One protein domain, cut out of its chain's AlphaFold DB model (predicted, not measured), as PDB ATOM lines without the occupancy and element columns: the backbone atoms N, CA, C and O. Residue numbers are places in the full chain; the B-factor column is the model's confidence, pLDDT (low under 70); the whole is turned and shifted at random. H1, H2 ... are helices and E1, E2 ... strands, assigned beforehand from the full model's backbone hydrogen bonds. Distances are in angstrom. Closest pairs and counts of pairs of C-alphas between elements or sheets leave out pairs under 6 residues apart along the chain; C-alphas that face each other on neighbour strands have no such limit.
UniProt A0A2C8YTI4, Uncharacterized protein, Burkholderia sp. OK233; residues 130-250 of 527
ATOM      1  N   GLU A 130     -16.940  10.214 -12.953       82.38
ATOM      2  CA  GLU A 130     -16.097   9.918 -14.119       82.38
ATOM      3  C   GLU A 130     -15.671   8.433 -14.172       82.38
ATOM      4  O   GLU A 130     -15.335   7.943 -15.248       82.38
ATOM      5  N   GLY A 131     -15.728   7.693 -13.053       82.50
ATOM      6  CA  GLY A 131     -15.427   6.251 -13.002       82.50
ATOM      7  C   GLY A 131     -14.059   5.874 -12.416       82.50
ATOM      8  O   GLY A 131     -13.570   4.775 -12.676       82.50
ATOM      9  N   TRP A 132     -13.442   6.768 -11.640       86.44
ATOM     10  CA  TRP A 132     -12.182   6.516 -10.929       86.44
ATOM     11  C   TRP A 132     -12.328   5.480  -9.805       86.44
ATOM     12  O   TRP A 132     -13.354   5.425  -9.129       86.44
ATOM     13  N   SER A 133     -11.269   4.705  -9.557       84.31
ATOM     14  CA  SER A 133     -11.202   3.701  -8.481       84.31
ATOM     15  C   SER A 133     -11.350   4.318  -7.087       84.31
ATOM     16  O   SER A 133     -12.003   3.760  -6.205       84.31
ATOM     17  N   PHE A 134     -10.760   5.499  -6.897       83.25
ATOM     18  CA  PHE A 134     -10.921   6.315  -5.700       83.25
ATOM     19  C   PHE A 134     -10.900   7.800  -6.066       83.25
ATOM     20  O   PHE A 134     -10.255   8.206  -7.034       83.25
ATOM     21  N   VAL A 135     -11.579   8.616  -5.263       84.38
ATOM     22  CA  VAL A 135     -11.421  10.071  -5.283       84.38
ATOM     23  C   VAL A 135     -11.137  10.527  -3.864       84.38
ATOM     24  O   VAL A 135     -11.912  10.224  -2.958       84.38
ATOM     25  N   GLU A 136     -10.019  11.218  -3.660       78.50
ATOM     26  CA  GLU A 136      -9.616  11.689  -2.338       78.50
ATOM     27  C   GLU A 136      -9.540  13.220  -2.295       78.50
ATOM     28  O   GLU A 136      -9.074  13.878  -3.227       78.50
ATOM     29  N   VAL A 137     -10.037  13.786  -1.196       77.56
ATOM     30  CA  VAL A 137     -10.129  15.230  -0.971       77.56
ATOM     31  C   VAL A 137      -9.096  15.661   0.055       77.56
ATOM     32  O   VAL A 137      -9.000  15.069   1.133       77.56
ATOM     33  N   ARG A 138      -8.358  16.728  -0.250       70.88
ATOM     34  CA  ARG A 138      -7.403  17.358   0.668       70.88
ATOM     35  C   ARG A 138      -7.570  18.873   0.643       70.88
ATOM     36  O   ARG A 138      -7.853  19.448  -0.395       70.88
ATOM     37  N   THR A 139      -7.360  19.535   1.775       66.44
ATOM     38  CA  THR A 139      -7.339  21.007   1.832       66.44
ATOM     39  C   THR A 139      -6.028  21.594   1.310       66.44
ATOM     40  O   THR A 139      -6.021  22.725   0.843       66.44
ATOM     41  N   ARG A 140      -4.934  20.820   1.341       65.56
ATOM     42  CA  ARG A 140      -3.644  21.135   0.713       65.56
ATOM     43  C   ARG A 140      -2.949  19.843   0.287       65.56
ATOM     44  O   ARG A 140      -3.066  18.838   0.988       65.56
ATOM     45  N   PHE A 141      -2.200  19.880  -0.812       64.50
ATOM     46  CA  PHE A 141      -1.302  18.787  -1.194       64.50
ATOM     47  C   PHE A 141       0.090  18.938  -0.588       64.50
ATOM     48  O   PHE A 141       0.709  19.995  -0.700       64.50
ATOM     49  N   ASP A 142       0.610  17.852  -0.013       60.25
ATOM     50  CA  ASP A 142       2.044  17.695   0.217       60.25
ATOM     51  C   ASP A 142       2.683  17.070  -1.032       60.25
ATOM     52  O   ASP A 142       2.367  15.944  -1.426       60.25
ATOM     53  N   GLN A 143       3.616  17.795  -1.652       55.09
ATOM     54  CA  GLN A 143       4.348  17.317  -2.826       55.09
ATOM     55  C   GLN A 143       5.125  16.019  -2.540       55.09
ATOM     56  O   GLN A 143       5.322  15.205  -3.442       55.09
ATOM     57  N   ALA A 144       5.524  15.771  -1.286       57.19
ATOM     58  CA  ALA A 144       6.167  14.524  -0.878       57.19
ATOM     59  C   ALA A 144       5.237  13.298  -0.990       57.19
ATOM     60  O   ALA A 144       5.706  12.183  -1.239       57.19
ATOM     61  N   GLU A 145       3.927  13.489  -0.821       57.75
ATOM     62  CA  GLU A 145       2.919  12.431  -0.944       57.75
ATOM     63  C   GLU A 145       2.617  12.112  -2.410       57.75
ATOM     64  O   GLU A 145       2.475  10.940  -2.758       57.75
ATOM     65  N   LEU A 146       2.628  13.120  -3.292       61.84
ATOM     66  CA  LEU A 146       2.387  12.941  -4.726       61.84
ATOM     67  C   LEU A 146       3.402  11.977  -5.371       61.84
ATOM     68  O   LEU A 146       3.034  11.164  -6.217       61.84
ATOM     69  N   PHE A 147       4.659  11.978  -4.904       62.84
ATOM     70  CA  PHE A 147       5.705  11.046  -5.363       62.84
ATOM     71  C   PHE A 147       5.408   9.560  -5.082       62.84
ATOM     72  O   PHE A 147       6.110   8.680  -5.594       62.84
ATOM     73  N   GLN A 148       4.409   9.251  -4.252       67.69
ATOM     74  CA  GLN A 148       3.983   7.878  -3.962       67.69
ATOM     75  C   GLN A 148       3.002   7.334  -5.014       67.69
ATOM     76  O   GLN A 148       2.761   6.124  -5.064       67.69
ATOM     77  N   TYR A 149       2.484   8.201  -5.887       70.75
ATOM     78  CA  TYR A 149       1.542   7.863  -6.945       70.75
ATOM     79  C   TYR A 149       2.217   7.963  -8.321       70.75
ATOM     80  O   TYR A 149       3.053   8.827  -8.566       70.75
ATOM     81  N   HIS A 150       1.866   7.057  -9.232       72.81
ATOM     82  CA  HIS A 150       2.252   7.133 -10.643       72.81
ATOM     83  C   HIS A 150       1.086   7.683 -11.453       72.81
ATOM     84  O   HIS A 150      -0.051   7.270 -11.227       72.81
ATOM     85  N   ARG A 151       1.361   8.556 -12.425       79.12
ATOM     86  CA  ARG A 151       0.331   9.020 -13.359       79.12
ATOM     87  C   ARG A 151       0.128   7.981 -14.468       79.12
ATOM     88  O   ARG A 151       1.101   7.551 -15.086       79.12
ATOM     89  N   ILE A 152      -1.109   7.537 -14.681       80.25
ATOM     90  CA  ILE A 152      -1.471   6.674 -15.813       80.25
ATOM     91  C   ILE A 152      -1.462   7.478 -17.115       80.25
ATOM     92  O   ILE A 152      -1.591   8.703 -17.100       80.25
ATOM     93  N   ALA A 153      -1.297   6.783 -18.239       75.94
ATOM     94  CA  ALA A 153      -1.297   7.418 -19.546       75.94
ATOM     95  C   ALA A 153      -2.653   8.082 -19.819       75.94
ATOM     96  O   ALA A 153      -3.710   7.485 -19.607       75.94
ATOM     97  N   SER A 154      -2.608   9.314 -20.312       81.00
ATOM     98  CA  SER A 154      -3.779  10.044 -20.767       81.00
ATOM     99  C   SER A 154      -3.695  10.305 -22.264       81.00
ATOM    100  O   SER A 154      -2.637  10.236 -22.889       81.00
ATOM    101  N   THR A 155      -4.846  10.581 -22.860       74.50
ATOM    102  CA  THR A 155      -4.964  10.997 -24.254       74.50
ATOM    103  C   THR A 155      -5.800  12.257 -24.323       74.50
ATOM    104  O   THR A 155      -6.799  12.395 -23.618       74.50
ATOM    105  N   THR A 156      -5.415  13.192 -25.182       78.38
ATOM    106  CA  THR A 156      -6.190  14.415 -25.387       78.38
ATOM    107  C   THR A 156      -7.248  14.173 -26.458       78.38
ATOM    108  O   THR A 156      -6.926  13.958 -27.631       78.38
ATOM    109  N   ARG A 157      -8.530  14.218 -26.083       83.81
ATOM    110  CA  ARG A 157      -9.622  14.169 -27.061       83.81
ATOM    111  C   ARG A 157      -9.636  15.446 -27.897       83.81
ATOM    112  O   ARG A 157      -9.293  16.530 -27.431       83.81
ATOM    113  N   LYS A 158     -10.115  15.346 -29.137       78.50
ATOM    114  CA  LYS A 158     -10.313  16.538 -29.969       78.50
ATOM    115  C   LYS A 158     -11.485  17.370 -29.417       78.50
ATOM    116  O   LYS A 158     -12.558  16.799 -29.199       78.50
ATOM    117  N   PRO A 159     -11.317  18.691 -29.221       80.19
ATOM    118  CA  PRO A 159     -12.405  19.562 -28.797       80.19
ATOM    119  C   PRO A 159     -13.485  19.645 -29.880       80.19
ATOM    120  O   PRO A 159     -13.203  19.620 -31.084       80.19
ATOM    121  N   THR A 160     -14.737  19.772 -29.455       87.12
ATOM    122  CA  THR A 160     -15.864  20.047 -30.351       87.12
ATOM    123  C   THR A 160     -15.780  21.467 -30.922       87.12
ATOM    124  O   THR A 160     -15.026  22.317 -30.449       87.12
ATOM    125  N   LYS A 161     -16.586  21.768 -31.950       83.69
ATOM    126  CA  LYS A 161     -16.623  23.113 -32.553       83.69
ATOM    127  C   LYS A 161     -17.008  24.203 -31.539       83.69
ATOM    128  O   LYS A 161     -16.470  25.301 -31.627       83.69
ATOM    129  N   ALA A 162     -17.912  23.897 -30.605       85.38
ATOM    130  CA  ALA A 162     -18.318  24.814 -29.542       85.38
ATOM    131  C   ALA A 162     -17.185  25.019 -28.526       85.38
ATOM    132  O   ALA A 162     -16.797  26.152 -28.266       85.38
ATOM    133  N   GLU A 163     -16.569  23.931 -28.057       87.06
ATOM    134  CA  GLU A 163     -15.465  24.001 -27.092       87.06
ATOM    135  C   GLU A 163     -14.232  24.706 -27.664       87.06
ATOM    136  O   GLU A 163     -13.544  25.422 -26.944       87.06
ATOM    137  N   LYS A 164     -13.967  24.551 -28.968       82.94
ATOM    138  CA  LYS A 164     -12.894  25.270 -29.664       82.94
ATOM    139  C   LYS A 164     -13.154  26.779 -29.722       82.94
ATOM    140  O   LYS A 164     -12.203  27.548 -29.640       82.94
ATOM    141  N   ALA A 165     -14.410  27.196 -29.890       88.50
ATOM    142  CA  ALA A 165     -14.774  28.612 -29.876       88.50
ATOM    143  C   ALA A 165     -14.631  29.212 -28.468       88.50
ATOM    144  O   ALA A 165     -14.121  30.315 -28.322       88.50
ATOM    145  N   GLU A 166     -15.015  28.464 -27.435       89.44
ATOM    146  CA  GLU A 166     -14.864  28.880 -26.039       89.44
ATOM    147  C   GLU A 166     -13.390  28.954 -25.609       89.44
ATOM    148  O   GLU A 166     -12.972  29.972 -25.062       89.44
ATOM    149  N   LEU A 167     -12.566  27.958 -25.968       85.75
ATOM    150  CA  LEU A 167     -11.114  28.017 -25.756       85.75
ATOM    151  C   LEU A 167     -10.491  29.219 -26.479       85.75
ATOM    152  O   LEU A 167      -9.633  29.888 -25.918       85.75
ATOM    153  N   ALA A 168     -10.932  29.524 -27.704       87.69
ATOM    154  CA  ALA A 168     -10.445  30.694 -28.435       87.69
ATOM    155  C   ALA A 168     -10.800  32.015 -27.733       87.69
ATOM    156  O   ALA A 168      -9.983  32.931 -27.735       87.69
ATOM    157  N   ASN A 169     -11.973  32.108 -27.097       92.50
ATOM    158  CA  ASN A 169     -12.351  33.279 -26.303       92.50
ATOM    159  C   ASN A 169     -11.487  33.417 -25.040       92.50
ATOM    160  O   ASN A 169     -11.053  34.520 -24.725       92.50
ATOM    161  N   LEU A 170     -11.205  32.311 -24.339       88.94
ATOM    162  CA  LEU A 170     -10.321  32.315 -23.164       88.94
ATOM    163  C   LEU A 170      -8.885  32.702 -23.537       88.94
ATOM    164  O   LEU A 170      -8.266  33.518 -22.862       88.94
ATOM    165  N   VAL A 171      -8.377  32.168 -24.650       88.12
ATOM    166  CA  VAL A 171      -7.063  32.539 -25.194       88.12
ATOM    167  C   VAL A 171      -7.025  34.022 -25.561       88.12
ATOM    168  O   VAL A 171      -6.063  34.696 -25.211       88.12
ATOM    169  N   ALA A 172      -8.080  34.552 -26.188       92.62
ATOM    170  CA  ALA A 172      -8.167  35.977 -26.502       92.62
ATOM    171  C   ALA A 172      -8.148  36.856 -25.239       92.62
ATOM    172  O   ALA A 172      -7.442  37.858 -25.220       92.62
ATOM    173  N   ALA A 173      -8.853  36.458 -24.175       92.12
ATOM    174  CA  ALA A 173      -8.838  37.174 -22.896       92.12
ATOM    175  C   ALA A 173      -7.451  37.152 -22.227       92.12
ATOM    176  O   ALA A 173      -6.995  38.171 -21.711       92.12
ATOM    177  N   ARG A 174      -6.742  36.015 -22.275       91.31
ATOM    178  CA  ARG A 174      -5.354  35.908 -21.797       91.31
ATOM    179  C   ARG A 174      -4.410  36.799 -22.600       91.31
ATOM    180  O   ARG A 174      -3.561  37.470 -22.021       91.31
ATOM    181  N   ASP A 175      -4.546  36.802 -23.921       87.81
ATOM    182  CA  ASP A 175      -3.699  37.610 -24.798       87.81
ATOM    183  C   ASP A 175      -3.967  39.116 -24.602       87.81
ATOM    184  O   ASP A 175      -3.028  39.909 -24.637       87.81
ATOM    185  N   GLU A 176      -5.213  39.512 -24.314       93.69
ATOM    186  CA  GLU A 176      -5.575  40.882 -23.923       93.69
ATOM    187  C   GLU A 176      -4.953  41.277 -22.573       93.69
ATOM    188  O   GLU A 176      -4.325  42.333 -22.479       93.69
ATOM    189  N   ALA A 177      -5.045  40.417 -21.551       86.19
ATOM    190  CA  ALA A 177      -4.407  40.648 -20.251       86.19
ATOM    191  C   ALA A 177      -2.878  40.764 -20.376       86.19
ATOM    192  O   ALA A 177      -2.264  41.660 -19.796       86.19
ATOM    193  N   LYS A 178      -2.264  39.910 -21.206       84.38
ATOM    194  CA  LYS A 178      -0.833  39.972 -21.510       84.38
ATOM    195  C   LYS A 178      -0.456  41.283 -22.192       84.38
ATOM    196  O   LYS A 178       0.510  41.918 -21.786       84.38
ATOM    197  N   ALA A 179      -1.222  41.707 -23.197       88.94
ATOM    198  CA  ALA A 179      -0.972  42.962 -23.896       88.94
ATOM    199  C   ALA A 179      -1.081  44.178 -22.961       88.94
ATOM    200  O   ALA A 179      -0.317  45.129 -23.112       88.94
ATOM    201  N   ALA A 180      -1.993  44.144 -21.983       86.94
ATOM    202  CA  ALA A 180      -2.110  45.188 -20.970       86.94
ATOM    203  C   ALA A 180      -0.880  45.244 -20.042       86.94
ATOM    204  O   ALA A 180      -0.375  46.336 -19.775       86.94
ATOM    205  N   LEU A 181      -0.357  44.091 -19.607       79.56
ATOM    206  CA  LEU A 181       0.873  44.015 -18.808       79.56
ATOM    207  C   LEU A 181       2.118  44.434 -19.615       79.56
ATOM    208  O   LEU A 181       2.949  45.195 -19.128       79.56
ATOM    209  N   ASP A 182       2.228  44.006 -20.874       79.00
ATOM    210  CA  ASP A 182       3.318  44.413 -21.769       79.00
ATOM    211  C   ASP A 182       3.287  45.933 -22.036       79.00
ATOM    212  O   ASP A 182       4.337  46.578 -22.093       79.00
ATOM    213  N   ALA A 183       2.094  46.528 -22.163       85.75
ATOM    214  CA  ALA A 183       1.926  47.973 -22.317       85.75
ATOM    215  C   ALA A 183       2.377  48.755 -21.073       85.75
ATOM    216  O   ALA A 183       2.994  49.806 -21.229       85.75
ATOM    217  N   TYR A 184       2.134  48.225 -19.867       80.06
ATOM    218  CA  TYR A 184       2.652  48.798 -18.620       80.06
ATOM    219  C   TYR A 184       4.187  48.875 -18.631       80.06
ATOM    220  O   TYR A 184       4.752  49.921 -18.336       80.06
ATOM    221  N   TYR A 185       4.876  47.811 -19.059       71.94
ATOM    222  CA  TYR A 185       6.343  47.814 -19.152       71.94
ATOM    223  C   TYR A 185       6.904  48.673 -20.297       71.94
ATOM    224  O   TYR A 185       8.069  49.070 -20.260       71.94
ATOM    225  N   ALA A 186       6.112  48.935 -21.341       74.50
ATOM    226  CA  ALA A 186       6.525  49.762 -22.471       74.50
ATOM    227  C   ALA A 186       6.465  51.273 -22.171       74.50
ATOM    228  O   ALA A 186       7.146  52.054 -22.845       74.50
ATOM    229  N   ASP A 187       5.679  51.682 -21.172       73.62
ATOM    230  CA  ASP A 187       5.536  53.073 -20.746       73.62
ATOM    231  C   ASP A 187       6.688  53.501 -19.817       73.62
ATOM    232  O   ASP A 187       6.569  53.554 -18.596       73.62
ATOM    233  N   GLN A 188       7.849  53.798 -20.413       53.53
ATOM    234  CA  GLN A 188       9.064  54.201 -19.686       53.53
ATOM    235  C   GLN A 188       9.012  55.616 -19.069       53.53
ATOM    236  O   GLN A 188      10.007  56.052 -18.487       53.53
ATOM    237  N   GLU A 189       7.904  56.356 -19.212       52.69
ATOM    238  CA  GLU A 189       7.740  57.714 -18.666       52.69
ATOM    239  C   GLU A 189       6.844  57.774 -17.408       52.69
ATOM    240  O   GLU A 189       6.779  58.829 -16.771       52.69
ATOM    241  N   SER A 190       6.193  56.670 -17.013       54.50
ATOM    242  CA  SER A 190       5.341  56.595 -15.814       54.50
ATOM    243  C   SER A 190       6.139  56.301 -14.534       54.50
ATOM    244  O   SER A 190       7.123  55.564 -14.555       54.50
ATOM    245  N   GLU A 191       5.690  56.839 -13.391       58.47
ATOM    246  CA  GLU A 191       6.108  56.332 -12.074       58.47
ATOM    247  C   GLU A 191       5.680  54.858 -11.938       58.47
ATOM    248  O   GLU A 191       4.611  54.480 -12.426       58.47
ATOM    249  N   GLU A 192       6.522  54.031 -11.307       60.50
ATOM    250  CA  GLU A 192       6.238  52.616 -11.032       60.50
ATOM    251  C   GLU A 192       5.013  52.513 -10.103       60.50
ATOM    252  O   GLU A 192       5.108  52.710  -8.891       60.50
ATOM    253  N   ASP A 193       3.842  52.235 -10.680       76.38
ATOM    254  CA  ASP A 193       2.609  51.971  -9.936       76.38
ATOM    255  C   ASP A 193       2.545  50.473  -9.607       76.38
ATOM    256  O   ASP A 193       1.961  49.670 -10.341       76.38
ATOM    257  N   GLU A 194       3.181  50.095  -8.493       66.44
ATOM    258  CA  GLU A 194       3.224  48.713  -7.986       66.44
ATOM    259  C   GLU A 194       1.819  48.089  -7.873       66.44
ATOM    260  O   GLU A 194       1.635  46.913  -8.185       66.44
ATOM    261  N   ALA A 195       0.806  48.881  -7.500       72.25
ATOM    262  CA  ALA A 195      -0.566  48.403  -7.342       72.25
ATOM    263  C   ALA A 195      -1.262  48.150  -8.690       72.25
ATOM    264  O   ALA A 195      -2.134  47.282  -8.789       72.25
ATOM    265  N   LEU A 196      -0.924  48.915  -9.731       78.56
ATOM    266  CA  LEU A 196      -1.387  48.651 -11.092       78.56
ATOM    267  C   LEU A 196      -0.689  47.423 -11.683       78.56
ATOM    268  O   LEU A 196      -1.358  46.585 -12.289       78.56
ATOM    269  N   TRP A 197       0.622  47.299 -11.475       77.12
ATOM    270  CA  TRP A 197       1.397  46.141 -11.908       77.12
ATOM    271  C   TRP A 197       0.844  44.836 -11.332       77.12
ATOM    272  O   TRP A 197       0.528  43.920 -12.087       77.12
ATOM    273  N   GLU A 198       0.640  44.785 -10.014       72.06
ATOM    274  CA  GLU A 198       0.116  43.604  -9.322       72.06
ATOM    275  C   GLU A 198      -1.271  43.203  -9.848       72.06
ATOM    276  O   GLU A 198      -1.551  42.024 -10.061       72.06
ATOM    277  N   LYS A 199      -2.143  44.176 -10.144       81.81
ATOM    278  CA  LYS A 199      -3.454  43.906 -10.761       81.81
ATOM    279  C   LYS A 199      -3.334  43.301 -12.157       81.81
ATOM    280  O   LYS A 199      -4.106  42.404 -12.489       81.81
ATOM    281  N   LEU A 200      -2.414  43.807 -12.979       81.88
ATOM    282  CA  LEU A 200      -2.200  43.319 -14.343       81.88
ATOM    283  C   LEU A 200      -1.558  41.925 -14.352       81.88
ATOM    284  O   LEU A 200      -1.987  41.072 -15.130       81.88
ATOM    285  N   ASP A 201      -0.590  41.679 -13.468       78.38
ATOM    286  CA  ASP A 201       0.054  40.371 -13.308       78.38
ATOM    287  C   ASP A 201      -0.950  39.316 -12.823       78.38
ATOM    288  O   ASP A 201      -1.117  38.274 -13.460       78.38
ATOM    289  N   ASN A 202      -1.737  39.636 -11.789       77.38
ATOM    290  CA  ASN A 202      -2.807  38.762 -11.302       77.38
ATOM    291  C   ASN A 202      -3.856  38.470 -12.385       77.38
ATOM    292  O   ASN A 202      -4.249  37.317 -12.563       77.38
ATOM    293  N   ALA A 203      -4.266  39.475 -13.168       85.06
ATOM    294  CA  ALA A 203      -5.209  39.277 -14.268       85.06
ATOM    295  C   ALA A 203      -4.656  38.341 -15.360       85.06
ATOM    296  O   ALA A 203      -5.396  37.510 -15.896       85.06
ATOM    297  N   LEU A 204      -3.362  38.441 -15.684       82.56
ATOM    298  CA  LEU A 204      -2.706  37.536 -16.629       82.56
ATOM    299  C   LEU A 204      -2.593  36.110 -16.069       82.56
ATOM    300  O   LEU A 204      -2.872  35.149 -16.795       82.56
ATOM    301  N   ASN A 205      -2.218  35.967 -14.798       76.75
ATOM    302  CA  ASN A 205      -2.126  34.674 -14.121       76.75
ATOM    303  C   ASN A 205      -3.500  33.986 -14.066       76.75
ATOM    304  O   ASN A 205      -3.620  32.810 -14.413       76.75
ATOM    305  N   ASP A 206      -4.561  34.727 -13.738       82.69
ATOM    306  CA  ASP A 206      -5.942  34.237 -13.729       82.69
ATOM    307  C   ASP A 206      -6.414  33.788 -15.113       82.69
ATOM    308  O   ASP A 206      -6.960  32.689 -15.260       82.69
ATOM    309  N   ALA A 207      -6.179  34.603 -16.144       84.31
ATOM    310  CA  ALA A 207      -6.576  34.273 -17.508       84.31
ATOM    311  C   ALA A 207      -5.786  33.078 -18.071       84.31
ATOM    312  O   ALA A 207      -6.350  32.245 -18.782       84.31
ATOM    313  N   SER A 208      -4.500  32.957 -17.728       79.50
ATOM    314  CA  SER A 208      -3.663  31.817 -18.119       79.50
ATOM    315  C   SER A 208      -4.133  30.529 -17.442       79.50
ATOM    316  O   SER A 208      -4.407  29.547 -18.131       79.50
ATOM    317  N   ALA A 209      -4.361  30.569 -16.126       78.56
ATOM    318  CA  ALA A 209      -4.896  29.435 -15.376       78.56
ATOM    319  C   ALA A 209      -6.274  28.989 -15.899       78.56
ATOM    320  O   ALA A 209      -6.563  27.794 -15.951       78.56
ATOM    321  N   ALA A 210      -7.125  29.925 -16.334       83.25
ATOM    322  CA  ALA A 210      -8.416  29.601 -16.937       83.25
ATOM    323  C   ALA A 210      -8.279  28.861 -18.281       83.25
ATOM    324  O   ALA A 210      -9.059  27.945 -18.553       83.25
ATOM    325  N   VAL A 211      -7.296  29.227 -19.112       81.19
ATOM    326  CA  VAL A 211      -6.988  28.519 -20.368       81.19
ATOM    327  C   VAL A 211      -6.509  27.098 -20.077       81.19
ATOM    328  O   VAL A 211      -7.024  26.156 -20.686       81.19
ATOM    329  N   ASP A 212      -5.588  26.937 -19.128       78.25
ATOM    330  CA  ASP A 212      -5.021  25.635 -18.770       78.25
ATOM    331  C   ASP A 212      -6.089  24.710 -18.168       78.25
ATOM    332  O   ASP A 212      -6.316  23.612 -18.678       78.25
ATOM    333  N   ALA A 213      -6.862  25.193 -17.189       78.06
ATOM    334  CA  ALA A 213      -7.961  24.441 -16.579       78.06
ATOM    335  C   ALA A 213      -9.051  24.045 -17.593       78.06
ATOM    336  O   ALA A 213      -9.711  23.011 -17.453       78.06
ATOM    337  N   TYR A 214      -9.272  24.861 -18.628       80.00
ATOM    338  CA  TYR A 214     -10.197  24.520 -19.703       80.00
ATOM    339  C   TYR A 214      -9.608  23.465 -20.650       80.00
ATOM    340  O   TYR A 214     -10.323  22.553 -21.071       80.00
ATOM    341  N   ALA A 215      -8.310  23.548 -20.954       77.38
ATOM    342  CA  ALA A 215      -7.604  22.577 -21.783       77.38
ATOM    343  C   ALA A 215      -7.507  21.191 -21.118       77.38
ATOM    344  O   ALA A 215      -7.663  20.172 -21.797       77.38
ATOM    345  N   GLU A 216      -7.346  21.136 -19.795       77.38
ATOM    346  CA  GLU A 216      -7.328  19.890 -19.015       77.38
ATOM    347  C   GLU A 216      -8.617  19.062 -19.167       77.38
ATOM    348  O   GLU A 216      -8.580  17.837 -19.084       77.38
ATOM    349  N   ARG A 217      -9.764  19.679 -19.494       78.06
ATOM    350  CA  ARG A 217     -11.036  18.962 -19.752       78.06
ATOM    351  C   ARG A 217     -11.009  18.080 -21.001       78.06
ATOM    352  O   ARG A 217     -11.936  17.296 -21.240       78.06
ATOM    353  N   PHE A 218     -10.001  18.255 -21.848       78.44
ATOM    354  CA  PHE A 218      -9.774  17.403 -23.007       78.44
ATOM    355  C   PHE A 218      -8.907  16.190 -22.668       78.44
ATOM    356  O   PHE A 218      -8.786  15.296 -23.502       78.44
ATOM    357  N   GLU A 219      -8.329  16.123 -21.469       79.69
ATOM    358  CA  GLU A 219      -7.635  14.934 -20.997       79.69
ATOM    359  C   GLU A 219      -8.645  13.801 -20.758       79.69
ATOM    360  O   GLU A 219      -9.652  13.955 -20.069       79.69
ATOM    361  N   THR A 220      -8.392  12.651 -21.374       79.88
ATOM    362  CA  THR A 220      -9.230  11.455 -21.284       79.88
ATOM    363  C   THR A 220      -8.375  10.231 -21.001       79.88
ATOM    364  O   THR A 220      -7.231  10.137 -21.449       79.88
ATOM    365  N   PHE A 221      -8.942   9.281 -20.266       83.12
ATOM    366  CA  PHE A 221      -8.258   8.079 -19.798       83.12
ATOM    367  C   PHE A 221      -9.009   6.839 -20.280       83.12
ATOM    368  O   PHE A 221     -10.228   6.876 -20.471       83.12
ATOM    369  N   ALA A 222      -8.294   5.733 -20.496       82.94
ATOM    370  CA  ALA A 222      -8.943   4.477 -20.847       82.94
ATOM    371  C   ALA A 222      -9.781   3.976 -19.660       82.94
ATOM    372  O   ALA A 222      -9.322   3.978 -18.518       82.94
ATOM    373  N   ALA A 223     -11.005   3.511 -19.926       82.75
ATOM    374  CA  ALA A 223     -11.948   3.109 -18.879       82.75
ATOM    375  C   ALA A 223     -11.418   1.976 -17.978       82.75
ATOM    376  O   ALA A 223     -11.807   1.882 -16.816       82.75
ATOM    377  N   ASP A 224     -10.535   1.119 -18.496       80.75
ATOM    378  CA  ASP A 224      -9.904   0.061 -17.704       80.75
ATOM    379  C   ASP A 224      -8.768   0.580 -16.811       80.75
ATOM    380  O   ASP A 224      -8.609   0.082 -15.697       80.75
ATOM    381  N   ASP A 225      -8.060   1.635 -17.226       80.94
ATOM    382  CA  ASP A 225      -7.023   2.278 -16.411       80.94
ATOM    383  C   ASP A 225      -7.636   3.108 -15.275       80.94
ATOM    384  O   ASP A 225      -7.119   3.116 -14.156       80.94
ATOM    385  N   MET A 226      -8.786   3.749 -15.518       81.75
ATOM    386  CA  MET A 226      -9.528   4.500 -14.493       81.75
ATOM    387  C   MET A 226      -9.975   3.614 -13.322       81.75
ATOM    388  O   MET A 226     -10.023   4.079 -12.187       81.75
ATOM    389  N   LYS A 227     -10.214   2.315 -13.553       84.56
ATOM    390  CA  LYS A 227     -10.541   1.347 -12.488       84.56
ATOM    391  C   LYS A 227      -9.358   1.039 -11.563       84.56
ATOM    392  O   LYS A 227      -9.570   0.517 -10.470       84.56
ATOM    393  N   GLN A 228      -8.132   1.347 -11.988       79.50
ATOM    394  CA  GLN A 228      -6.886   1.084 -11.253       79.50
ATOM    395  C   GLN A 228      -6.183   2.368 -10.786       79.50
ATOM    396  O   GLN A 228      -5.124   2.310 -10.161       79.50
ATOM    397  N   ALA A 229      -6.753   3.532 -11.089       81.81
ATOM    398  CA  ALA A 229      -6.221   4.837 -10.737       81.81
ATOM    399  C   ALA A 229      -7.293   5.677 -10.040       81.81
ATOM    400  O   ALA A 229      -8.490   5.419 -10.155       81.81
ATOM    401  N   GLY A 230      -6.859   6.682  -9.294       86.38
ATOM    402  CA  GLY A 230      -7.741   7.620  -8.624       86.38
ATOM    403  C   GLY A 230      -7.548   9.050  -9.085       86.38
ATOM    404  O   GLY A 230      -6.679   9.366  -9.903       86.38
ATOM    405  N   ALA A 231      -8.372   9.915  -8.518       86.25
ATOM    406  CA  ALA A 231      -8.258  11.349  -8.664       86.25
ATOM    407  C   ALA A 231      -8.164  12.010  -7.293       86.25
ATOM    408  O   ALA A 231      -8.659  11.510  -6.283       86.25
ATOM    409  N   PHE A 232      -7.522  13.158  -7.274       84.12
ATOM    410  CA  PHE A 232      -7.278  13.931  -6.079       84.12
ATOM    411  C   PHE A 232      -7.817  15.340  -6.294       84.12
ATOM    412  O   PHE A 232      -7.569  15.940  -7.338       84.12
ATOM    413  N   VAL A 233      -8.573  15.847  -5.324       83.44
ATOM    414  CA  VAL A 233      -9.177  17.183  -5.364       83.44
ATOM    415  C   VAL A 233      -8.629  17.989  -4.197       83.44
ATOM    416  O   VAL A 233      -8.813  17.600  -3.041       83.44
ATOM    417  N   ALA A 234      -7.959  19.103  -4.487       82.56
ATOM    418  CA  ALA A 234      -7.482  20.016  -3.457       82.56
ATOM    419  C   ALA A 234      -7.470  21.471  -3.906       82.56
ATOM    420  O   ALA A 234      -7.955  21.808  -4.981       82.56
ATOM    421  N   ILE A 235      -6.940  22.317  -3.030       80.94
ATOM    422  CA  ILE A 235      -6.830  23.756  -3.203       80.94
ATOM    423  C   ILE A 235      -5.340  24.104  -3.311       80.94
ATOM    424  O   ILE A 235      -4.525  23.554  -2.561       80.94
ATOM    425  N   ASP A 236      -4.985  24.972  -4.256       76.94
ATOM    426  CA  ASP A 236      -3.635  25.527  -4.377       76.94
ATOM    427  C   ASP A 236      -3.399  26.717  -3.432       76.94
ATOM    428  O   ASP A 236      -4.220  27.030  -2.570       76.94
ATOM    429  N   GLU A 237      -2.237  27.360  -3.542       70.25
ATOM    430  CA  GLU A 237      -1.866  28.490  -2.679       70.25
ATOM    431  C   GLU A 237      -2.708  29.751  -2.957       70.25
ATOM    432  O   GLU A 237      -2.814  30.621  -2.094       70.25
ATOM    433  N   ASP A 238      -3.411  29.799  -4.091       71.69
ATOM    434  CA  ASP A 238      -4.288  30.907  -4.478       71.69
ATOM    435  C   ASP A 238      -5.763  30.662  -4.135       71.69
ATOM    436  O   ASP A 238      -6.610  31.530  -4.353       71.69
ATOM    437  N   GLY A 239      -6.101  29.505  -3.560       75.06
ATOM    438  CA  GLY A 239      -7.486  29.172  -3.232       75.06
ATOM    439  C   GLY A 239      -8.280  28.580  -4.400       75.06
ATOM    440  O   GLY A 239      -9.504  28.456  -4.304       75.06
ATOM    441  N   LYS A 240      -7.623  28.206  -5.504       83.25
ATOM    442  CA  LYS A 240      -8.268  27.596  -6.672       83.25
ATOM    443  C   LYS A 240      -8.270  26.077  -6.551       83.25
ATOM    444  O   LYS A 240      -7.379  25.466  -5.965       83.25
ATOM    445  N   VAL A 241      -9.305  25.452  -7.110       84.00
ATOM    446  CA  VAL A 241      -9.451  23.992  -7.088       84.00
ATOM    447  C   VAL A 241      -8.536  23.372  -8.131       84.00
ATOM    448  O   VAL A 241      -8.681  23.649  -9.319       84.00
ATOM    449  N   GLN A 242      -7.679  22.459  -7.690       80.94
ATOM    450  CA  GLN A 242      -6.864  21.616  -8.551       80.94
ATOM    451  C   GLN A 242      -7.335  20.166  -8.473       80.94
ATOM    452  O   GLN A 242      -7.493  19.596  -7.388       80.94
ATOM    453  N   ILE A 243      -7.575  19.569  -9.643       85.19
ATOM    454  CA  ILE A 243      -8.020  18.180  -9.774       85.19
ATOM    455  C   ILE A 243      -6.947  17.393 -10.514       85.19
ATOM    456  O   ILE A 243      -6.846  17.455 -11.738       85.19
ATOM    457  N   THR A 244      -6.169  16.603  -9.783       84.25
ATOM    458  CA  THR A 244      -5.148  15.739 -10.378       84.25
ATOM    459  C   THR A 244      -5.733  14.355 -10.636       84.25
ATOM    460  O   THR A 244      -6.062  13.620  -9.705       84.25
ATOM    461  N   ARG A 245      -5.881  13.996 -11.913       85.88
ATOM    462  CA  ARG A 245      -6.448  12.717 -12.370       85.88
ATOM    463  C   ARG A 245      -5.365  11.697 -12.707       85.88
ATOM    464  O   ARG A 245      -4.228  12.047 -13.016       85.88
ATOM    465  N   GLY A 246      -5.746  10.422 -12.693       83.25
ATOM    466  CA  GLY A 246      -4.894   9.343 -13.174       83.25
ATOM    467  C   GLY A 246      -3.816   8.896 -12.192       83.25
ATOM    468  O   GLY A 246      -2.753   8.468 -12.620       83.25
ATOM    469  N   LEU A 247      -4.054   8.977 -10.887       82.69
ATOM    470  CA  LEU A 247      -3.062   8.656  -9.863       82.69
ATOM    471  C   LEU A 247      -3.197   7.205  -9.392       82.69
ATOM    472  O   LEU A 247      -4.128   6.841  -8.681       82.69
ATOM    473  N   ARG A 248      -2.244   6.355  -9.775       81.69
ATOM    474  CA  ARG A 248      -2.153   4.953  -9.351       81.69
ATOM    475  C   ARG A 248      -1.183   4.809  -8.183       81.69
ATOM    476  O   ARG A 248      -0.009   5.167  -8.298       81.69
ATOM    477  N   CYS A 249      -1.656   4.259  -7.068       64.31
ATOM    478  CA  CYS A 249      -0.814   3.994  -5.903       64.31
ATOM    479  C   CYS A 249       0.278   2.966  -6.248       64.31
ATOM    480  O   CYS A 249       0.020   1.962  -6.912       64.31
ATOM    481  N   ARG A 250       1.511   3.217  -5.806       55.53
ATOM    482  CA  ARG A 250       2.667   2.326  -5.967       55.53
ATOM    483  C   ARG A 250       2.568   1.138  -4.990       55.53
ATOM    484  O   ARG A 250       3.312   1.103  -4.024       55.53
TER     485      ARG A 250
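What this domain is: This is residues 130 to 250 of the 527 residues of an uncharacterized protein of Burkholderia sp. OK233 (UniProt A0A2C8YTI4). What would a first look show? The domain is a small head with a long arm: the head is a strongly twisted sheet of four strands with the short helices H1 and H4 next to it, and the arm is the helical hairpin of H2 and H3, whose residues 186 to 191 stick out free. What is it built of? The 121 printed residues hold four named helices and four named strands, in the order E1 H1 E2 H2 H3 H4 E3 E4, a mixed class of helices and strands, and the mixed sheet runs E1 E3 E4 E2. How large is it? It is loose, with a radius of gyration of the C-alphas of 18.6 A, and flat, spanning 59 by 38 by 17 A.

How they stand to each other: How do the strands pair? E1, residues 134 to 137, is an edge strand parallel to E3, residues 230 to 235, with N 136 and O 231 3.0 A apart. E3 and E4, residues 241 to 249, form an antiparallel hairpin with N 232 and O 244 at 2.9 A. E4 bends by 68 degrees at residue 246 and is antiparallel to the other edge strand, E2, residues 149 to 151, with N 150 and O 248 at 2.8 A. Where are the helices? H1, residues 143 to 146, is only just not on the sheet, with 4 pairs of C-alphas within 10 A; E1, H1 and E2 form a split strand-helix-strand unit, two strands of one sheet that are not neighbours, with a helix between them along the chain and E3 and E4 between them in the sheet, and its crossover is right-handed. H2, residues 161 to 186, and H3, residues 194 to 218, touch at a shallow tilt of 21 degrees, opposite ways, the closest C-alphas being those of Arg 174 and Ala 207, 4.7 A apart. H3 only grazes the sheet with residues 213 to 216, and H4, residues 223 to 226, with residues 225 to 226. How are the helix backbones? Every O i to N i+4 pair is within hydrogen-bond range in H2, and 19 of 21 in H3; H1 and H4 are too short for such a pair.

Where its parts are: Where does the first element begin? E1 begins at C-alpha 134 (-10.921, 6.315, -5.700). How long are the longer elements? H2 measures 36.7 A, H3 37.1 A, E3 17.0 A and E4 21.8 A. Where does E4 end? C-alpha 249 is at (-0.814, 3.994, -5.903).

The domain as a whole: How far does it reach? The two C-alphas farthest apart, those of Glu 189 and Asp 224, are 60.3 A apart. Are there cuts or long links? The printed part has no cut and no long link. Where is confidence low? pLDDT is under 70 at residues 139 to 148, 188 to 192, 194 and 249 to 250.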